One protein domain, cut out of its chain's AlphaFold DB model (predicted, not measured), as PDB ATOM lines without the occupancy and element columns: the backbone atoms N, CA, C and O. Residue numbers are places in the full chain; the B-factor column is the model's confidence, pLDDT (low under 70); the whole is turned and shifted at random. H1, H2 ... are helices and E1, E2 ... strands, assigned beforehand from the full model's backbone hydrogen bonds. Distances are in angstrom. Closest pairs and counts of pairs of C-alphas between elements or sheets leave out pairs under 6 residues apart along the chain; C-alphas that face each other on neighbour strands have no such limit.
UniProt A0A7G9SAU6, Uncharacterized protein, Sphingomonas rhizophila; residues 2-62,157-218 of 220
ATOM      1  N   ARG A   2     -38.414 -60.199  41.362       49.34
ATOM      2  CA  ARG A   2     -38.641 -59.126  40.362       49.34
ATOM      3  C   ARG A   2     -39.476 -57.925  40.860       49.34
ATOM      4  O   ARG A   2     -39.406 -56.853  40.281       49.34
ATOM      5  N   THR A   3     -40.220 -58.085  41.956       50.31
ATOM      6  CA  THR A   3     -41.070 -57.041  42.564       50.31
ATOM      7  C   THR A   3     -40.288 -56.036  43.418       50.31
ATOM      8  O   THR A   3     -40.605 -54.851  43.408       50.31
ATOM      9  N   GLY A   4     -39.225 -56.475  44.104       48.09
ATOM     10  CA  GLY A   4     -38.387 -55.600  44.939       48.09
ATOM     11  C   GLY A   4     -37.531 -54.609  44.140       48.09
ATOM     12  O   GLY A   4     -37.349 -53.475  44.567       48.09
ATOM     13  N   GLN A   5     -37.064 -55.003  42.948       57.94
ATOM     14  CA  GLN A   5     -36.320 -54.112  42.048       57.94
ATOM     15  C   GLN A   5     -37.227 -53.045  41.418       57.94
ATOM     16  O   GLN A   5     -36.834 -51.887  41.357       57.94
ATOM     17  N   GLY A   6     -38.460 -53.399  41.031       61.06
ATOM     18  CA  GLY A   6     -39.422 -52.439  40.474       61.06
ATOM     19  C   GLY A   6     -39.815 -51.333  41.460       61.06
ATOM     20  O   GLY A   6     -39.861 -50.165  41.084       61.06
ATOM     21  N   ALA A   7     -40.026 -51.677  42.736       65.94
ATOM     22  CA  ALA A   7     -40.334 -50.699  43.781       65.94
ATOM     23  C   ALA A   7     -39.154 -49.748  44.068       65.94
ATOM     24  O   ALA A   7     -39.355 -48.541  44.191       65.94
ATOM     25  N   ALA A   8     -37.924 -50.271  44.117       63.34
ATOM     26  CA  ALA A   8     -36.721 -49.462  44.316       63.34
ATOM     27  C   ALA A   8     -36.448 -48.525  43.124       63.34
ATOM     28  O   ALA A   8     -36.186 -47.341  43.319       63.34
ATOM     29  N   SER A   9     -36.578 -49.020  41.888       69.50
ATOM     30  CA  SER A   9     -36.456 -48.191  40.682       69.50
ATOM     31  C   SER A   9     -37.526 -47.100  40.627       69.50
ATOM     32  O   SER A   9     -37.221 -45.969  40.260       69.50
ATOM     33  N   ARG A  10     -38.765 -47.404  41.038       75.06
ATOM     34  CA  ARG A  10     -39.843 -46.410  41.112       75.06
ATOM     35  C   ARG A  10     -39.525 -45.285  42.096       75.06
ATOM     36  O   ARG A  10     -39.741 -44.130  41.751       75.06
ATOM     37  N   ALA A  11     -38.996 -45.606  43.276       73.00
ATOM     38  CA  ALA A  11     -38.637 -44.601  44.274       73.00
ATOM     39  C   ALA A  11     -37.562 -43.627  43.757       73.00
ATOM     40  O   ALA A  11     -37.696 -42.421  43.945       73.00
ATOM     41  N   LEU A  12     -36.554 -44.140  43.039       73.31
ATOM     42  CA  LEU A  12     -35.517 -43.314  42.411       73.31
ATOM     43  C   LEU A  12     -36.099 -42.382  41.339       73.31
ATOM     44  O   LEU A  12     -35.778 -41.197  41.310       73.31
ATOM     45  N   PHE A  13     -36.992 -42.884  40.481       77.50
ATOM     46  CA  PHE A  13     -37.675 -42.028  39.509       77.50
ATOM     47  C   PHE A  13     -38.581 -40.988  40.185       77.50
ATOM     48  O   PHE A  13     -38.590 -39.834  39.762       77.50
ATOM     49  N   ASP A  14     -39.319 -41.358  41.240       75.19
ATOM     50  CA  ASP A  14     -40.166 -40.427  41.997       75.19
ATOM     51  C   ASP A  14     -39.339 -39.267  42.584       75.19
ATOM     52  O   ASP A  14     -39.802 -38.126  42.576       75.19
ATOM     53  N   GLU A  15     -38.134 -39.542  43.090       72.75
ATOM     54  CA  GLU A  15     -37.210 -38.536  43.629       72.75
ATOM     55  C   GLU A  15     -36.717 -37.584  42.534       72.75
ATOM     56  O   GLU A  15     -36.934 -36.377  42.640       72.75
ATOM     57  N   VAL A  16     -36.200 -38.124  41.425       73.94
ATOM     58  CA  VAL A  16     -35.746 -37.327  40.271       73.94
ATOM     59  C   VAL A  16     -36.867 -36.430  39.735       73.94
ATOM     60  O   VAL A  16     -36.645 -35.258  39.435       73.94
ATOM     61  N   ILE A  17     -38.097 -36.946  39.643       72.88
ATOM     62  CA  ILE A  17     -39.246 -36.166  39.169       72.88
ATOM     63  C   ILE A  17     -39.630 -35.067  40.161       72.88
ATOM     64  O   ILE A  17     -39.880 -33.936  39.737       72.88
ATOM     65  N   LYS A  18     -39.645 -35.353  41.468       71.00
ATOM     66  CA  LYS A  18     -39.907 -34.339  42.504       71.00
ATOM     67  C   LYS A  18     -38.871 -33.217  42.486       71.00
ATOM     68  O   LYS A  18     -39.249 -32.055  42.595       71.00
ATOM     69  N   GLU A  19     -37.594 -33.548  42.328       64.69
ATOM     70  CA  GLU A  19     -36.520 -32.555  42.253       64.69
ATOM     71  C   GLU A  19     -36.613 -31.726  40.969       64.69
ATOM     72  O   GLU A  19     -36.514 -30.498  41.006       64.69
ATOM     73  N   SER A  20     -36.913 -32.377  39.842       61.75
ATOM     74  CA  SER A  20     -37.023 -31.719  38.540       61.75
ATOM     75  C   SER A  20     -38.151 -30.706  38.421       61.75
ATOM     76  O   SER A  20     -38.043 -29.757  37.651       61.75
ATOM     77  N   ALA A  21     -39.219 -30.881  39.199       60.28
ATOM     78  CA  ALA A  21     -40.375 -29.995  39.196       60.28
ATOM     79  C   ALA A  21     -40.034 -28.558  39.647       60.28
ATOM     80  O   ALA A  21     -40.834 -27.648  39.442       60.28
ATOM     81  N   ASN A  22     -38.848 -28.362  40.237       55.22
ATOM     82  CA  ASN A  22     -38.315 -27.074  40.684       55.22
ATOM     83  C   ASN A  22     -37.178 -26.539  39.791       55.22
ATOM     84  O   ASN A  22     -36.584 -25.510  40.122       55.22
ATOM     85  N   ILE A  23     -36.838 -27.237  38.702       55.31
ATOM     86  CA  ILE A  23     -35.723 -26.901  37.810       55.31
ATOM     87  C   ILE A  23     -36.277 -26.507  36.437       55.31
ATOM     88  O   ILE A  23     -36.847 -27.330  35.717       55.31
ATOM     89  N   ASP A  24     -36.054 -25.252  36.048       49.31
ATOM     90  CA  ASP A  24     -36.376 -24.765  34.705       49.31
ATOM     91  C   ASP A  24     -35.627 -25.593  33.638       49.31
ATOM     92  O   ASP A  24     -34.429 -25.840  33.762       49.31
ATOM     93  N   ASP A  25     -36.328 -26.002  32.573       48.88
ATOM     94  CA  ASP A  25     -35.799 -26.770  31.421       48.88
ATOM     95  C   ASP A  25     -35.422 -28.251  31.688       48.88
ATOM     96  O   ASP A  25     -34.960 -28.965  30.793       48.88
ATOM     97  N   ALA A  26     -35.710 -28.788  32.881       55.47
ATOM     98  CA  ALA A  26     -35.473 -30.206  33.194       55.47
ATOM     99  C   ALA A  26     -36.266 -31.179  32.293       55.47
ATOM    100  O   ALA A  26     -35.843 -32.313  32.056       55.47
ATOM    101  N   GLY A  27     -37.390 -30.731  31.723       57.75
ATOM    102  CA  GLY A  27     -38.252 -31.540  30.856       57.75
ATOM    103  C   GLY A  27     -37.594 -32.019  29.553       57.75
ATOM    104  O   GLY A  27     -38.034 -33.021  28.986       57.75
ATOM    105  N   ALA A  28     -36.538 -31.353  29.068       58.38
ATOM    106  CA  ALA A  28     -35.785 -31.812  27.898       58.38
ATOM    107  C   ALA A  28     -34.819 -32.957  28.248       58.38
ATOM    108  O   ALA A  28     -34.799 -33.971  27.551       58.38
ATOM    109  N   ALA A  29     -34.075 -32.822  29.351       59.78
ATOM    110  CA  ALA A  29     -33.123 -33.828  29.825       59.78
ATOM    111  C   ALA A  29     -33.817 -35.095  30.355       59.78
ATOM    112  O   ALA A  29     -33.315 -36.205  30.184       59.78
ATOM    113  N   LEU A  30     -35.002 -34.946  30.953       67.19
ATOM    114  CA  LEU A  30     -35.745 -36.055  31.554       67.19
ATOM    115  C   LEU A  30     -36.560 -36.866  30.559       67.19
ATOM    116  O   LEU A  30     -36.971 -37.976  30.884       67.19
ATOM    117  N   ARG A  31     -36.778 -36.362  29.339       67.25
ATOM    118  CA  ARG A  31     -37.654 -37.013  28.357       67.25
ATOM    119  C   ARG A  31     -37.258 -38.469  28.085       67.25
ATOM    120  O   ARG A  31     -38.138 -39.320  28.033       67.25
ATOM    121  N   GLY A  32     -35.957 -38.765  28.027       67.88
ATOM    122  CA  GLY A  32     -35.447 -40.132  27.847       67.88
ATOM    123  C   GLY A  32     -35.608 -41.051  29.068       67.88
ATOM    124  O   GLY A  32     -35.615 -42.270  28.919       67.88
ATOM    125  N   LEU A  33     -35.773 -40.495  30.272       74.50
ATOM    126  CA  LEU A  33     -36.010 -41.251  31.510       74.50
ATOM    127  C   LEU A  33     -37.502 -41.477  31.788       74.50
ATOM    128  O   LEU A  33     -37.861 -42.352  32.576       74.50
ATOM    129  N   LEU A  34     -38.379 -40.714  31.134       80.94
ATOM    130  CA  LEU A  34     -39.821 -40.789  31.353       80.94
ATOM    131  C   LEU A  34     -40.456 -42.030  30.727       80.94
ATOM    132  O   LEU A  34     -41.396 -42.562  31.308       80.94
ATOM    133  N   ALA A  35     -39.935 -42.532  29.605       84.44
ATOM    134  CA  ALA A  35     -40.460 -43.737  28.961       84.44
ATOM    135  C   ALA A  35     -40.463 -44.974  29.890       84.44
ATOM    136  O   ALA A  35     -41.543 -45.520  30.133       84.44
ATOM    137  N   PRO A  36     -39.325 -45.406  30.480       86.81
ATOM    138  CA  PRO A  36     -39.320 -46.564  31.377       86.81
ATOM    139  C   PRO A  36     -40.121 -46.326  32.663       86.81
ATOM    140  O   PRO A  36     -40.713 -47.257  33.206       86.81
ATOM    141  N   TYR A  37     -40.178 -45.088  33.151       89.12
ATOM    142  CA  TYR A  37     -40.952 -44.752  34.339       89.12
ATOM    143  C   TYR A  37     -42.465 -44.819  34.088       89.12
ATOM    144  O   TYR A  37     -43.192 -45.419  34.879       89.12
ATOM    145  N   PHE A  38     -42.947 -44.286  32.962       90.88
ATOM    146  CA  PHE A  38     -44.356 -44.384  32.576       90.88
ATOM    147  C   PHE A  38     -44.787 -45.838  32.355       90.88
ATOM    148  O   PHE A  38     -45.890 -46.200  32.765       90.88
ATOM    149  N   GLU A  39     -43.910 -46.684  31.804       91.69
ATOM    150  CA  GLU A  39     -44.161 -48.125  31.671       91.69
ATOM    151  C   GLU A  39     -44.374 -48.791  33.041       91.69
ATOM    152  O   GLU A  39     -45.350 -49.517  33.236       91.69
ATOM    153  N   LEU A  40     -43.506 -48.502  34.020       90.56
ATOM    154  CA  LEU A  40     -43.636 -49.025  35.386       90.56
ATOM    155  C   LEU A  40     -44.944 -48.575  36.048       90.56
ATOM    156  O   LEU A  40     -45.643 -49.385  36.657       90.56
ATOM    157  N   LEU A  41     -45.288 -47.292  35.920       91.81
ATOM    158  CA  LEU A  41     -46.501 -46.723  36.511       91.81
ATOM    159  C   LEU A  41     -47.777 -47.280  35.871       91.81
ATOM    160  O   LEU A  41     -48.749 -47.565  36.570       91.81
ATOM    161  N   ALA A  42     -47.779 -47.459  34.551       93.25
ATOM    162  CA  ALA A  42     -48.895 -48.055  33.829       93.25
ATOM    163  C   ALA A  42     -49.085 -49.543  34.162       93.25
ATOM    164  O   ALA A  42     -50.225 -50.000  34.242       93.25
ATOM    165  N   GLY A  43     -47.988 -50.282  34.362       90.88
ATOM    166  CA  GLY A  43     -48.022 -51.687  34.768       90.88
ATOM    167  C   GLY A  43     -48.543 -51.902  36.193       90.88
ATOM    168  O   GLY A  43     -49.208 -52.902  36.449       90.88
ATOM    169  N   ASP A  44     -48.273 -50.963  37.106       91.25
ATOM    170  CA  ASP A  44     -48.834 -50.936  38.465       91.25
ATOM    171  C   ASP A  44     -50.336 -50.587  38.428       91.25
ATOM    172  O   ASP A  44     -51.178 -51.334  38.927       91.25
ATOM    173  N   GLY A  45     -50.692 -49.464  37.794       88.00
ATOM    174  CA  GLY A  45     -52.084 -49.045  37.604       88.00
ATOM    175  C   GLY A  45     -52.834 -48.637  38.881       88.00
ATOM    176  O   GLY A  45     -54.005 -48.263  38.797       88.00
ATOM    177  N   SER A  46     -52.193 -48.669  40.054       91.12
ATOM    178  CA  SER A  46     -52.779 -48.190  41.309       91.12
ATOM    179  C   SER A  46     -53.037 -46.679  41.313       91.12
ATOM    180  O   SER A  46     -52.459 -45.917  40.537       91.12
ATOM    181  N   ALA A  47     -53.854 -46.213  42.262       89.56
ATOM    182  CA  ALA A  47     -54.070 -44.782  42.488       89.56
ATOM    183  C   ALA A  47     -52.764 -44.041  42.842       89.56
ATOM    184  O   ALA A  47     -52.558 -42.902  42.427       89.56
ATOM    185  N   ALA A  48     -51.840 -44.703  43.547       87.69
ATOM    186  CA  ALA A  48     -50.521 -44.145  43.822       87.69
ATOM    187  C   ALA A  48     -49.702 -43.989  42.532       87.69
ATOM    188  O   ALA A  48     -49.036 -42.971  42.346       87.69
ATOM    189  N   ALA A  49     -49.741 -44.977  41.633       89.25
ATOM    190  CA  ALA A  49     -49.089 -44.876  40.329       89.25
ATOM    191  C   ALA A  49     -49.731 -43.792  39.448       89.25
ATOM    192  O   ALA A  49     -49.024 -43.049  38.768       89.25
ATOM    193  N   ALA A  50     -51.053 -43.638  39.530       92.44
ATOM    194  CA  ALA A  50     -51.803 -42.570  38.881       92.44
ATOM    195  C   ALA A  50     -51.358 -41.175  39.362       92.44
ATOM    196  O   ALA A  50     -51.124 -40.289  38.541       92.44
ATOM    197  N   ALA A  51     -51.153 -40.991  40.670       88.94
ATOM    198  CA  ALA A  51     -50.637 -39.743  41.241       88.94
ATOM    199  C   ALA A  51     -49.199 -39.437  40.784       88.94
ATOM    200  O   ALA A  51     -48.912 -38.318  40.354       88.94
ATOM    201  N   SER A  52     -48.311 -40.437  40.816       89.62
ATOM    202  CA  SER A  52     -46.945 -40.323  40.282       89.62
ATOM    203  C   SER A  52     -46.951 -39.949  38.789       89.62
ATOM    204  O   SER A  52     -46.260 -39.014  38.386       89.62
ATOM    205  N   MET A  53     -47.783 -40.610  37.973       90.88
ATOM    206  CA  MET A  53     -47.901 -40.329  36.536       90.88
ATOM    207  C   MET A  53     -48.456 -38.926  36.282       90.88
ATOM    208  O   MET A  53     -47.959 -38.219  35.407       90.88
ATOM    209  N   PHE A  54     -49.444 -38.485  37.066       90.12
ATOM    210  CA  PHE A  54     -49.983 -37.131  36.973       90.12
ATOM    211  C   PHE A  54     -48.905 -36.077  37.230       90.12
ATOM    212  O   PHE A  54     -48.769 -35.147  36.434       90.12
ATOM    213  N   ARG A  55     -48.086 -36.244  38.273       86.00
ATOM    214  CA  ARG A  55     -46.959 -35.343  38.562       86.00
ATOM    215  C   ARG A  55     -45.934 -35.339  37.428       86.00
ATOM    216  O   ARG A  55     -45.590 -34.284  36.905       86.00
ATOM    217  N   ALA A  56     -45.512 -36.516  36.979       85.19
ATOM    218  CA  ALA A  56     -44.550 -36.651  35.887       85.19
ATOM    219  C   ALA A  56     -45.062 -36.041  34.570       85.19
ATOM    220  O   ALA A  56     -44.305 -35.473  33.787       85.19
ATOM    221  N   SER A  57     -46.375 -36.088  34.340       84.94
ATOM    222  CA  SER A  57     -47.006 -35.492  33.164       84.94
ATOM    223  C   SER A  57     -47.032 -33.967  33.153       84.94
ATOM    224  O   SER A  57     -47.259 -33.379  32.094       84.94
ATOM    225  N   GLN A  58     -46.875 -33.327  34.312       78.88
ATOM    226  CA  GLN A  58     -46.757 -31.873  34.419       78.88
ATOM    227  C   GLN A  58     -45.345 -31.434  34.011       78.88
ATOM    228  O   GLN A  58     -45.204 -30.438  33.312       78.88
ATOM    229  N   VAL A  59     -44.329 -32.268  34.276       73.62
ATOM    230  CA  VAL A  59     -42.959 -32.089  33.755       73.62
ATOM    231  C   VAL A  59     -42.906 -32.209  32.221       73.62
ATOM    232  O   VAL A  59     -42.101 -31.549  31.571       73.62
ATOM    233  N   LEU A  60     -43.790 -33.018  31.617       68.62
ATOM    234  CA  LEU A  60     -43.916 -33.152  30.156       68.62
ATOM    235  C   LEU A  60     -44.571 -31.946  29.461       68.62
ATOM    236  O   LEU A  60     -44.506 -31.861  28.228       68.62
ATOM    237  N   GLN A  61     -45.258 -31.055  30.188       61.91
ATOM    238  CA  GLN A  61     -46.000 -29.969  29.547       61.91
ATOM    239  C   GLN A  61     -45.067 -29.011  28.785       61.91
ATOM    240  O   GLN A  61     -43.970 -28.665  29.211       61.91
ATOM    241  N   ARG A  62     -45.516 -28.645  27.578       54.03
ATOM    242  CA  ARG A  62     -44.736 -27.998  26.515       54.03
ATOM    243  C   ARG A  62     -44.457 -26.490  26.751       54.03
ATOM    244  O   ARG A  62     -45.187 -25.834  27.492       54.03
ATOM    245  N   ASP A 157     -51.602 -31.117  42.653       84.44
ATOM    246  CA  ASP A 157     -51.607 -32.520  43.073       84.44
ATOM    247  C   ASP A 157     -52.878 -33.227  42.576       84.44
ATOM    248  O   ASP A 157     -53.943 -32.627  42.418       84.44
ATOM    249  N   LEU A 158     -52.796 -34.540  42.334       85.12
ATOM    250  CA  LEU A 158     -53.942 -35.304  41.819       85.12
ATOM    251  C   LEU A 158     -55.156 -35.214  42.756       85.12
ATOM    252  O   LEU A 158     -56.289 -35.155  42.291       85.12
ATOM    253  N   THR A 159     -54.931 -35.143  44.066       87.25
ATOM    254  CA  THR A 159     -55.994 -34.980  45.064       87.25
ATOM    255  C   THR A 159     -56.737 -33.657  44.921       87.25
ATOM    256  O   THR A 159     -57.953 -33.620  45.088       87.25
ATOM    257  N   GLU A 160     -56.033 -32.578  44.578       82.81
ATOM    258  CA  GLU A 160     -56.645 -31.267  44.346       82.81
ATOM    259  C   GLU A 160     -57.491 -31.289  43.073       82.81
ATOM    260  O   GLU A 160     -58.627 -30.817  43.074       82.81
ATOM    261  N   LEU A 161     -56.984 -31.926  42.009       87.81
ATOM    262  CA  LEU A 161     -57.759 -32.160  40.792       87.81
ATOM    263  C   LEU A 161     -59.034 -32.964  41.090       87.81
ATOM    264  O   LEU A 161     -60.114 -32.580  40.653       87.81
ATOM    265  N   GLN A 162     -58.929 -34.062  41.843       88.62
ATOM    266  CA  GLN A 162     -60.074 -34.911  42.188       88.62
ATOM    267  C   GLN A 162     -61.113 -34.178  43.044       88.62
ATOM    268  O   GLN A 162     -62.310 -34.384  42.849       88.62
ATOM    269  N   ALA A 163     -60.673 -33.308  43.956       88.94
ATOM    270  CA  ALA A 163     -61.560 -32.476  44.765       88.94
ATOM    271  C   ALA A 163     -62.330 -31.443  43.925       88.94
ATOM    272  O   ALA A 163     -63.450 -31.076  44.279       88.94
ATOM    273  N   ALA A 164     -61.753 -30.998  42.804       89.88
ATOM    274  CA  ALA A 164     -62.380 -30.041  41.898       89.88
ATOM    275  C   ALA A 164     -63.434 -30.667  40.961       89.88
ATOM    276  O   ALA A 164     -64.307 -29.950  40.470       89.88
ATOM    277  N   LEU A 165     -63.379 -31.982  40.719       86.69
ATOM    278  CA  LEU A 165     -64.358 -32.698  39.890       86.69
ATOM    279  C   LEU A 165     -65.719 -32.754  40.579       86.69
ATOM    280  O   LEU A 165     -65.771 -32.964  41.791       86.69
ATOM    281  N   ARG A 166     -66.813 -32.622  39.821       89.75
ATOM    282  CA  ARG A 166     -68.204 -32.845  40.263       89.75
ATOM    283  C   ARG A 166     -68.570 -34.333  40.271       89.75
ATOM    284  O   ARG A 166     -67.836 -35.176  39.760       89.75
ATOM    285  N   ASP A 167     -69.723 -34.668  40.852       89.38
ATOM    286  CA  ASP A 167     -70.244 -36.036  40.772       89.38
ATOM    287  C   ASP A 167     -70.544 -36.410  39.319       89.38
ATOM    288  O   ASP A 167     -71.158 -35.641  38.582       89.38
ATOM    289  N   GLY A 168     -70.080 -37.590  38.908       88.31
ATOM    290  CA  GLY A 168     -70.180 -38.061  37.526       88.31
ATOM    291  C   GLY A 168     -69.113 -37.507  36.574       88.31
ATOM    292  O   GLY A 168     -69.037 -37.977  35.442       88.31
ATOM    293  N   GLU A 169     -68.260 -36.571  37.005       93.50
ATOM    294  CA  GLU A 169     -67.157 -36.077  36.177       93.50
ATOM    295  C   GLU A 169     -65.929 -36.994  36.248       93.50
ATOM    296  O   GLU A 169     -65.547 -37.518  37.301       93.50
ATOM    297  N   GLY A 170     -65.286 -37.157  35.092       92.69
ATOM    298  CA  GLY A 170     -64.028 -37.869  34.940       92.69
ATOM    299  C   GLY A 170     -63.022 -37.013  34.186       92.69
ATOM    300  O   GLY A 170     -63.326 -36.448  33.137       92.69
ATOM    301  N   TYR A 171     -61.809 -36.940  34.710       94.06
ATOM    302  CA  TYR A 171     -60.661 -36.380  34.025       94.06
ATOM    303  C   TYR A 171     -59.924 -37.492  33.282       94.06
ATOM    304  O   TYR A 171     -59.495 -38.474  33.888       94.06
ATOM    305  N   TYR A 172     -59.750 -37.326  31.973       92.88
ATOM    306  CA  TYR A 172     -58.977 -38.242  31.142       92.88
ATOM    307  C   TYR A 172     -57.858 -37.481  30.437       92.88
ATOM    308  O   TYR A 172     -58.113 -36.553  29.669       92.88
ATOM    309  N   LYS A 173     -56.609 -37.871  30.695       91.00
ATOM    310  CA  LYS A 173     -55.420 -37.279  30.072       91.00
ATOM    311  C   LYS A 173     -54.647 -38.348  29.326       91.00
ATOM    312  O   LYS A 173     -54.202 -39.312  29.937       91.00
ATOM    313  N   MET A 174     -54.434 -38.128  28.033       89.81
ATOM    314  CA  MET A 174     -53.525 -38.929  27.215       89.81
ATOM    315  C   MET A 174     -52.168 -38.243  27.112       89.81
ATOM    316  O   MET A 174     -52.078 -37.017  27.021       89.81
ATOM    317  N   MET A 175     -51.110 -39.039  27.148       89.19
ATOM    318  CA  MET A 175     -49.725 -38.590  27.133       89.19
ATOM    319  C   MET A 175     -48.949 -39.471  26.172       89.19
ATOM    320  O   MET A 175     -48.986 -40.693  26.282       89.19
ATOM    321  N   VAL A 176     -48.239 -38.838  25.249       87.19
ATOM    322  CA  VAL A 176     -47.336 -39.528  24.333       87.19
ATOM    323  C   VAL A 176     -45.926 -39.403  24.888       87.19
ATOM    324  O   VAL A 176     -45.457 -38.289  25.138       87.19
ATOM    325  N   VAL A 177     -45.271 -40.540  25.092       85.69
ATOM    326  CA  VAL A 177     -43.855 -40.612  25.456       85.69
ATOM    327  C   VAL A 177     -43.191 -41.521  24.430       85.69
ATOM    328  O   VAL A 177     -43.522 -42.702  24.338       85.69
ATOM    329  N   ASP A 178     -42.307 -40.939  23.625       84.75
ATOM    330  CA  ASP A 178     -41.821 -41.515  22.367       84.75
ATOM    331  C   ASP A 178     -42.985 -41.866  21.419       84.75
ATOM    332  O   ASP A 178     -43.711 -40.958  21.016       84.75
ATOM    333  N   ASP A 179     -43.188 -43.140  21.064       87.06
ATOM    334  CA  ASP A 179     -44.344 -43.596  20.261       87.06
ATOM    335  C   ASP A 179     -45.433 -44.276  21.118       87.06
ATOM    336  O   ASP A 179     -46.540 -44.539  20.647       87.06
ATOM    337  N   ALA A 180     -45.157 -44.538  22.402       90.38
ATOM    338  CA  ALA A 180     -46.115 -45.160  23.309       90.38
ATOM    339  C   ALA A 180     -47.115 -44.133  23.852       90.38
ATOM    340  O   ALA A 180     -46.750 -43.015  24.232       90.38
ATOM    341  N   VAL A 181     -48.384 -44.540  23.951       92.50
ATOM    342  CA  VAL A 181     -49.446 -43.706  24.518       92.50
ATOM    343  C   VAL A 181     -49.857 -44.233  25.884       92.50
ATOM    344  O   VAL A 181     -50.220 -45.395  26.057       92.50
ATOM    345  N   TYR A 182     -49.833 -43.340  26.860       93.81
ATOM    346  CA  TYR A 182     -50.283 -43.587  28.218       93.81
ATOM    347  C   TYR A 182     -51.509 -42.741  28.512       93.81
ATOM    348  O   TYR A 182     -51.679 -41.651  27.962       93.81
ATOM    349  N   ALA A 183     -52.351 -43.226  29.411       94.00
ATOM    350  CA  ALA A 183     -53.510 -42.502  29.878       94.00
ATOM    351  C   ALA A 183     -53.592 -42.496  31.401       94.00
ATOM    352  O   ALA A 183     -53.261 -43.465  32.086       94.00
ATOM    353  N   LEU A 184     -54.085 -41.377  31.909       94.25
ATOM    354  CA  LEU A 184     -54.523 -41.205  33.277       94.25
ATOM    355  C   LEU A 184     -56.029 -40.969  33.252       94.25
ATOM    356  O   LEU A 184     -56.493 -40.026  32.611       94.25
ATOM    357  N   PHE A 185     -56.770 -41.794  33.982       95.69
ATOM    358  CA  PHE A 185     -58.181 -41.564  34.261       95.69
ATOM    359  C   PHE A 185     -58.359 -41.291  35.752       95.69
ATOM    360  O   PHE A 185     -57.877 -42.068  36.575       95.69
ATOM    361  N   ALA A 186     -59.043 -40.205  36.101       95.31
ATOM    362  CA  ALA A 186     -59.326 -39.833  37.479       95.31
ATOM    363  C   ALA A 186     -60.781 -39.391  37.638       95.31
ATOM    364  O   ALA A 186     -61.323 -38.670  36.810       95.31
ATOM    365  N   THR A 187     -61.397 -39.806  38.732       95.62
ATOM    366  CA  THR A 187     -62.697 -39.342  39.217       95.62
ATOM    367  C   THR A 187     -62.515 -38.826  40.638       95.62
ATOM    368  O   THR A 187     -61.448 -38.992  41.235       95.62
ATOM    369  N   ARG A 188     -63.564 -38.262  41.237       91.31
ATOM    370  CA  ARG A 188     -63.536 -37.831  42.642       91.31
ATOM    371  C   ARG A 188     -63.124 -38.946  43.623       91.31
ATOM    372  O   ARG A 188     -62.502 -38.659  44.638       91.31
ATOM    373  N   GLY A 189     -63.458 -40.204  43.320       89.81
ATOM    374  CA  GLY A 189     -63.241 -41.349  44.215       89.81
ATOM    375  C   GLY A 189     -62.055 -42.251  43.866       89.81
ATOM    376  O   GLY A 189     -61.732 -43.149  44.640       89.81
ATOM    377  N   GLY A 190     -61.405 -42.064  42.718       92.31
ATOM    378  CA  GLY A 190     -60.321 -42.954  42.313       92.31
ATOM    379  C   GLY A 190     -59.557 -42.482  41.091       92.31
ATOM    380  O   GLY A 190     -59.981 -41.575  40.380       92.31
ATOM    381  N   ALA A 191     -58.413 -43.110  40.848       96.19
ATOM    382  CA  ALA A 191     -57.594 -42.827  39.685       96.19
ATOM    383  C   ALA A 191     -56.825 -44.066  39.236       96.19
ATOM    384  O   ALA A 191     -56.509 -44.943  40.044       96.19
ATOM    385  N   ARG A 192     -56.512 -44.118  37.942       95.88
ATOM    386  CA  ARG A 192     -55.775 -45.210  37.316       95.88
ATOM    387  C   ARG A 192     -54.851 -44.684  36.225       95.88
ATOM    388  O   ARG A 192     -55.283 -43.942  35.343       95.88
ATOM    389  N   ALA A 193     -53.603 -45.136  36.273       94.06
ATOM    390  CA  ALA A 193     -52.667 -45.056  35.160       94.06
ATOM    391  C   ALA A 193     -52.815 -46.293  34.265       94.06
ATOM    392  O   ALA A 193     -53.069 -47.398  34.747       94.06
ATOM    393  N   MET A 194     -52.660 -46.116  32.958       95.50
ATOM    394  CA  MET A 194     -52.688 -47.216  32.001       95.50
ATOM    395  C   MET A 194     -51.856 -46.896  30.767       95.50
ATOM    396  O   MET A 194     -51.661 -45.736  30.411       95.50
ATOM    397  N   LYS A 195     -51.394 -47.946  30.096       95.12
ATOM    398  CA  LYS A 195     -50.837 -47.868  28.750       95.12
ATOM    399  C   LYS A 195     -51.942 -48.221  27.765       95.12
ATOM    400  O   LYS A 195     -52.672 -49.189  27.988       95.12
ATOM    401  N   LEU A 196     -52.090 -47.423  26.718       94.19
ATOM    402  CA  LEU A 196     -53.031 -47.713  25.645       94.19
ATOM    403  C   LEU A 196     -52.396 -48.700  24.668       94.19
ATOM    404  O   LEU A 196     -51.178 -48.742  24.513       94.19
ATOM    405  N   GLN A 197     -53.233 -49.521  24.035       90.38
ATOM    406  CA  GLN A 197     -52.755 -50.515  23.072       90.38
ATOM    407  C   GLN A 197     -52.230 -49.862  21.792       90.38
ATOM    408  O   GLN A 197     -51.271 -50.356  21.216       90.38
ATOM    409  N   GLN A 198     -52.855 -48.758  21.378       87.75
ATOM    410  CA  GLN A 198     -52.485 -48.033  20.169       87.75
ATOM    411  C   GLN A 198     -51.258 -47.149  20.395       87.75
ATOM    412  O   GLN A 198     -51.143 -46.479  21.430       87.75
ATOM    413  N   SER A 199     -50.382 -47.098  19.393       90.00
ATOM    414  CA  SER A 199     -49.277 -46.146  19.344       90.00
ATOM    415  C   SER A 199     -49.733 -44.758  18.882       90.00
ATOM    416  O   SER A 199     -50.829 -44.576  18.338       90.00
ATOM    417  N   ALA A 200     -48.890 -43.748  19.094       87.00
ATOM    418  CA  ALA A 200     -49.177 -42.386  18.648       87.00
ATOM    419  C   ALA A 200     -49.299 -42.311  17.118       87.00
ATOM    420  O   ALA A 200     -50.156 -41.597  16.591       87.00
ATOM    421  N   THR A 201     -48.477 -43.089  16.413       85.88
ATOM    422  CA  THR A 201     -48.520 -43.212  14.954       85.88
ATOM    423  C   THR A 201     -49.848 -43.804  14.470       85.88
ATOM    424  O   THR A 201     -50.486 -43.240  13.579       85.88
ATOM    425  N   GLU A 202     -50.309 -44.898  15.081       86.12
ATOM    426  CA  GLU A 202     -51.587 -45.541  14.736       86.12
ATOM    427  C   GLU A 202     -52.777 -44.609  14.998       86.12
ATOM    428  O   GLU A 202     -53.646 -44.435  14.141       86.12
ATOM    429  N   MET A 203     -52.762 -43.926  16.143       87.62
ATOM    430  CA  MET A 203     -53.787 -42.957  16.524       87.62
ATOM    431  C   MET A 203     -53.855 -41.771  15.551       87.62
ATOM    432  O   MET A 203     -54.942 -41.297  15.223       87.62
ATOM    433  N   GLY A 204     -52.710 -41.316  15.028       84.94
ATOM    434  CA  GLY A 204     -52.659 -40.305  13.967       84.94
ATOM    435  C   GLY A 204     -53.330 -40.765  12.666       84.94
ATOM    436  O   GLY A 204     -54.014 -39.978  11.998       84.94
ATOM    437  N   GLY A 205     -53.195 -42.050  12.331       84.75
ATOM    438  CA  GLY A 205     -53.905 -42.680  11.219       84.75
ATOM    439  C   GLY A 205     -55.420 -42.695  11.427       84.75
ATOM    440  O   GLY A 205     -56.171 -42.317  10.528       84.75
ATOM    441  N   ASP A 206     -55.882 -43.058  12.623       85.75
ATOM    442  CA  ASP A 206     -57.314 -43.096  12.948       85.75
ATOM    443  C   ASP A 206     -57.951 -41.700  12.971       85.75
ATOM    444  O   ASP A 206     -59.023 -41.502  12.396       85.75
ATOM    445  N   VAL A 207     -57.259 -40.696  13.521       87.75
ATOM    446  CA  VAL A 207     -57.695 -39.289  13.447       87.75
ATOM    447  C   VAL A 207     -57.836 -38.830  11.995       87.75
ATOM    448  O   VAL A 207     -58.772 -38.098  11.667       87.75
ATOM    449  N   SER A 208     -56.933 -39.263  11.112       84.44
ATOM    450  CA  SER A 208     -57.006 -38.930   9.686       84.44
ATOM    451  C   SER A 208     -58.245 -39.538   9.024       84.44
ATOM    452  O   SER A 208     -58.929 -38.835   8.286       84.44
ATOM    453  N   LYS A 209     -58.601 -40.791   9.345       88.38
ATOM    454  CA  LYS A 209     -59.837 -41.430   8.849       88.38
ATOM    455  C   LYS A 209     -61.093 -40.683   9.310       88.38
ATOM    456  O   LYS A 209     -61.959 -40.403   8.488       88.38
ATOM    457  N   VAL A 210     -61.163 -40.310  10.593       87.44
ATOM    458  CA  VAL A 210     -62.281 -39.514  11.144       87.44
ATOM    459  C   VAL A 210     -62.372 -38.147  10.468       87.44
ATOM    460  O   VAL A 210     -63.459 -37.661  10.166       87.44
ATOM    461  N   ARG A 211     -61.232 -37.503  10.194       83.00
ATOM    462  CA  ARG A 211     -61.221 -36.226   9.473       83.00
ATOM    463  C   ARG A 211     -61.775 -36.386   8.058       83.00
ATOM    464  O   ARG A 211     -62.564 -35.545   7.635       83.00
ATOM    465  N   SER A 212     -61.374 -37.438   7.348       84.88
ATOM    466  CA  SER A 212     -61.847 -37.702   5.988       84.88
ATOM    467  C   SER A 212     -63.348 -37.980   5.938       84.88
ATOM    468  O   SER A 212     -64.021 -37.422   5.076       84.88
ATOM    469  N   SER A 213     -63.905 -38.729   6.897       84.69
ATOM    470  CA  SER A 213     -65.347 -39.024   6.914       84.69
ATOM    471  C   SER A 213     -66.215 -37.771   7.082       84.69
ATOM    472  O   SER A 213     -67.276 -37.679   6.482       84.69
ATOM    473  N   ILE A 214     -65.752 -36.773   7.845       81.25
ATOM    474  CA  ILE A 214     -66.460 -35.487   8.017       81.25
ATOM    475  C   ILE A 214     -66.439 -34.651   6.725       81.25
ATOM    476  O   ILE A 214     -67.353 -33.868   6.467       81.25
ATOM    477  N   ILE A 215     -65.369 -34.762   5.933       74.12
ATOM    478  CA  ILE A 215     -65.223 -34.012   4.681       74.12
ATOM    479  C   ILE A 215     -66.102 -34.629   3.589       74.12
ATOM    480  O   ILE A 215     -66.764 -33.891   2.863       74.12
ATOM    481  N   GLU A 216     -66.149 -35.958   3.501       60.50
ATOM    482  CA  GLU A 216     -66.964 -36.677   2.514       60.50
ATOM    483  C   GLU A 216     -68.471 -36.473   2.738       60.50
ATOM    484  O   GLU A 216     -69.206 -36.271   1.776       60.50
ATOM    485  N   GLU A 217     -68.931 -36.401   3.991       56.34
ATOM    486  CA  GLU A 217     -70.347 -36.177   4.332       56.34
ATOM    487  C   GLU A 217     -70.854 -34.759   3.990       56.34
ATOM    488  O   GLU A 217     -72.055 -34.524   3.927       56.34
ATOM    489  N   ARG A 218     -69.954 -33.795   3.749       50.88
ATOM    490  CA  ARG A 218     -70.300 -32.418   3.335       50.88
ATOM    491  C   ARG A 218     -70.262 -32.191   1.822       50.88
ATOM    492  O   ARG A 218     -70.593 -31.093   1.377       50.88
TER     493      ARG A 218
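What this domain is: This is residues 2 to 62 and 157 to 218 of the 220 residues of an uncharacterized protein of Sphingomonas rhizophila (UniProt A0A7G9SAU6). A three-stranded sheet has one face covered by a helical hairpin, H3 and H4, and the short helix H5; H1 packs on that hairpin on the side away from the sheet, and H6 leads off as an arm whose free part, with the last two residues, is residues 207 to 218. The printed part has 123 residues, with named elements in the order H1 H2 H3 H4 H5 E1 E2 E3 H6. The sheet order is E1 - E2 - E3, antiparallel, and the class is mixed, helices and strands. The whole is only just compact, close to loose, with a radius of gyration of the C-alphas of 16.4 A, and spans 54 by 36 by 34 A.

How they stand to each other: H1, residues 2 to 20, touches H3, residues 31 to 44, at a steep tilt of 47 degrees, opposite ways; their closest C-alphas, of Phe 13 and Tyr 37, are 6.7 A apart. H2, residues 26 to 29, meets H3 only through their link. H3 touches the hub H4, residues 47 to 59, at a shallow tilt of 16 degrees, opposite ways; their closest C-alphas, of Leu 41 and Ala 49, are 5.0 A apart, and the two form a helical hairpin. H4 and H5, residues 158 to 164, only just touch, with 3 pairs of C-alphas within 8 A, the closest those of Ala 51 and Leu 158 at 5.6 A. E1, residues 170 to 177, E2, residues 180 to 187, and E3, residues 190 to 195, form a meander, each strand the antiparallel neighbour of the one before. N 173 and O 184 are 2.9 A apart between E1 and E2, and N 185 and O 192 are 2.9 A apart between E2 and E3, both within hydrogen-bond range. H3, H4 and H5 are on the same face of this sheet, as two layers, helices over strands, at heights over the sheet of 8.6 A, 8.3 A and 8.8 A. H6, residues 200 to 216, only grazes the sheet with residues 200 to 203. Every O i to N i+4 pair is within hydrogen-bond range in H5 and H6, against 14 of 15 in H1, 7 of 10 in H3 and 8 of 9 in H4; H2 is too short for such a pair.

Where its parts are: H1 begins at C-alpha 2 (-38.641, -59.126, 40.362) and is 27.5 A long. H3 measures 20.5 A, H4 19.0 A, E1 22.5 A, E2 23.7 A and E3 17.3 A. H6, 24.7 A long, ends at C-alpha 216 (-66.964, -36.677, 2.514).

The domain as a whole: The two C-alphas farthest apart, of Gly 4 and Arg 218, are 57.3 A apart. Residues 63 to 156 are not printed, and C-alphas 62 and 157 are 18.5 A apart across the cut. Of the links that are printed whole, each is tight. The mean pLDDT of the printed part is 80.8, with residues 2 to 9, 19 to 32, 60 to 62 and 216 to 218 under 70.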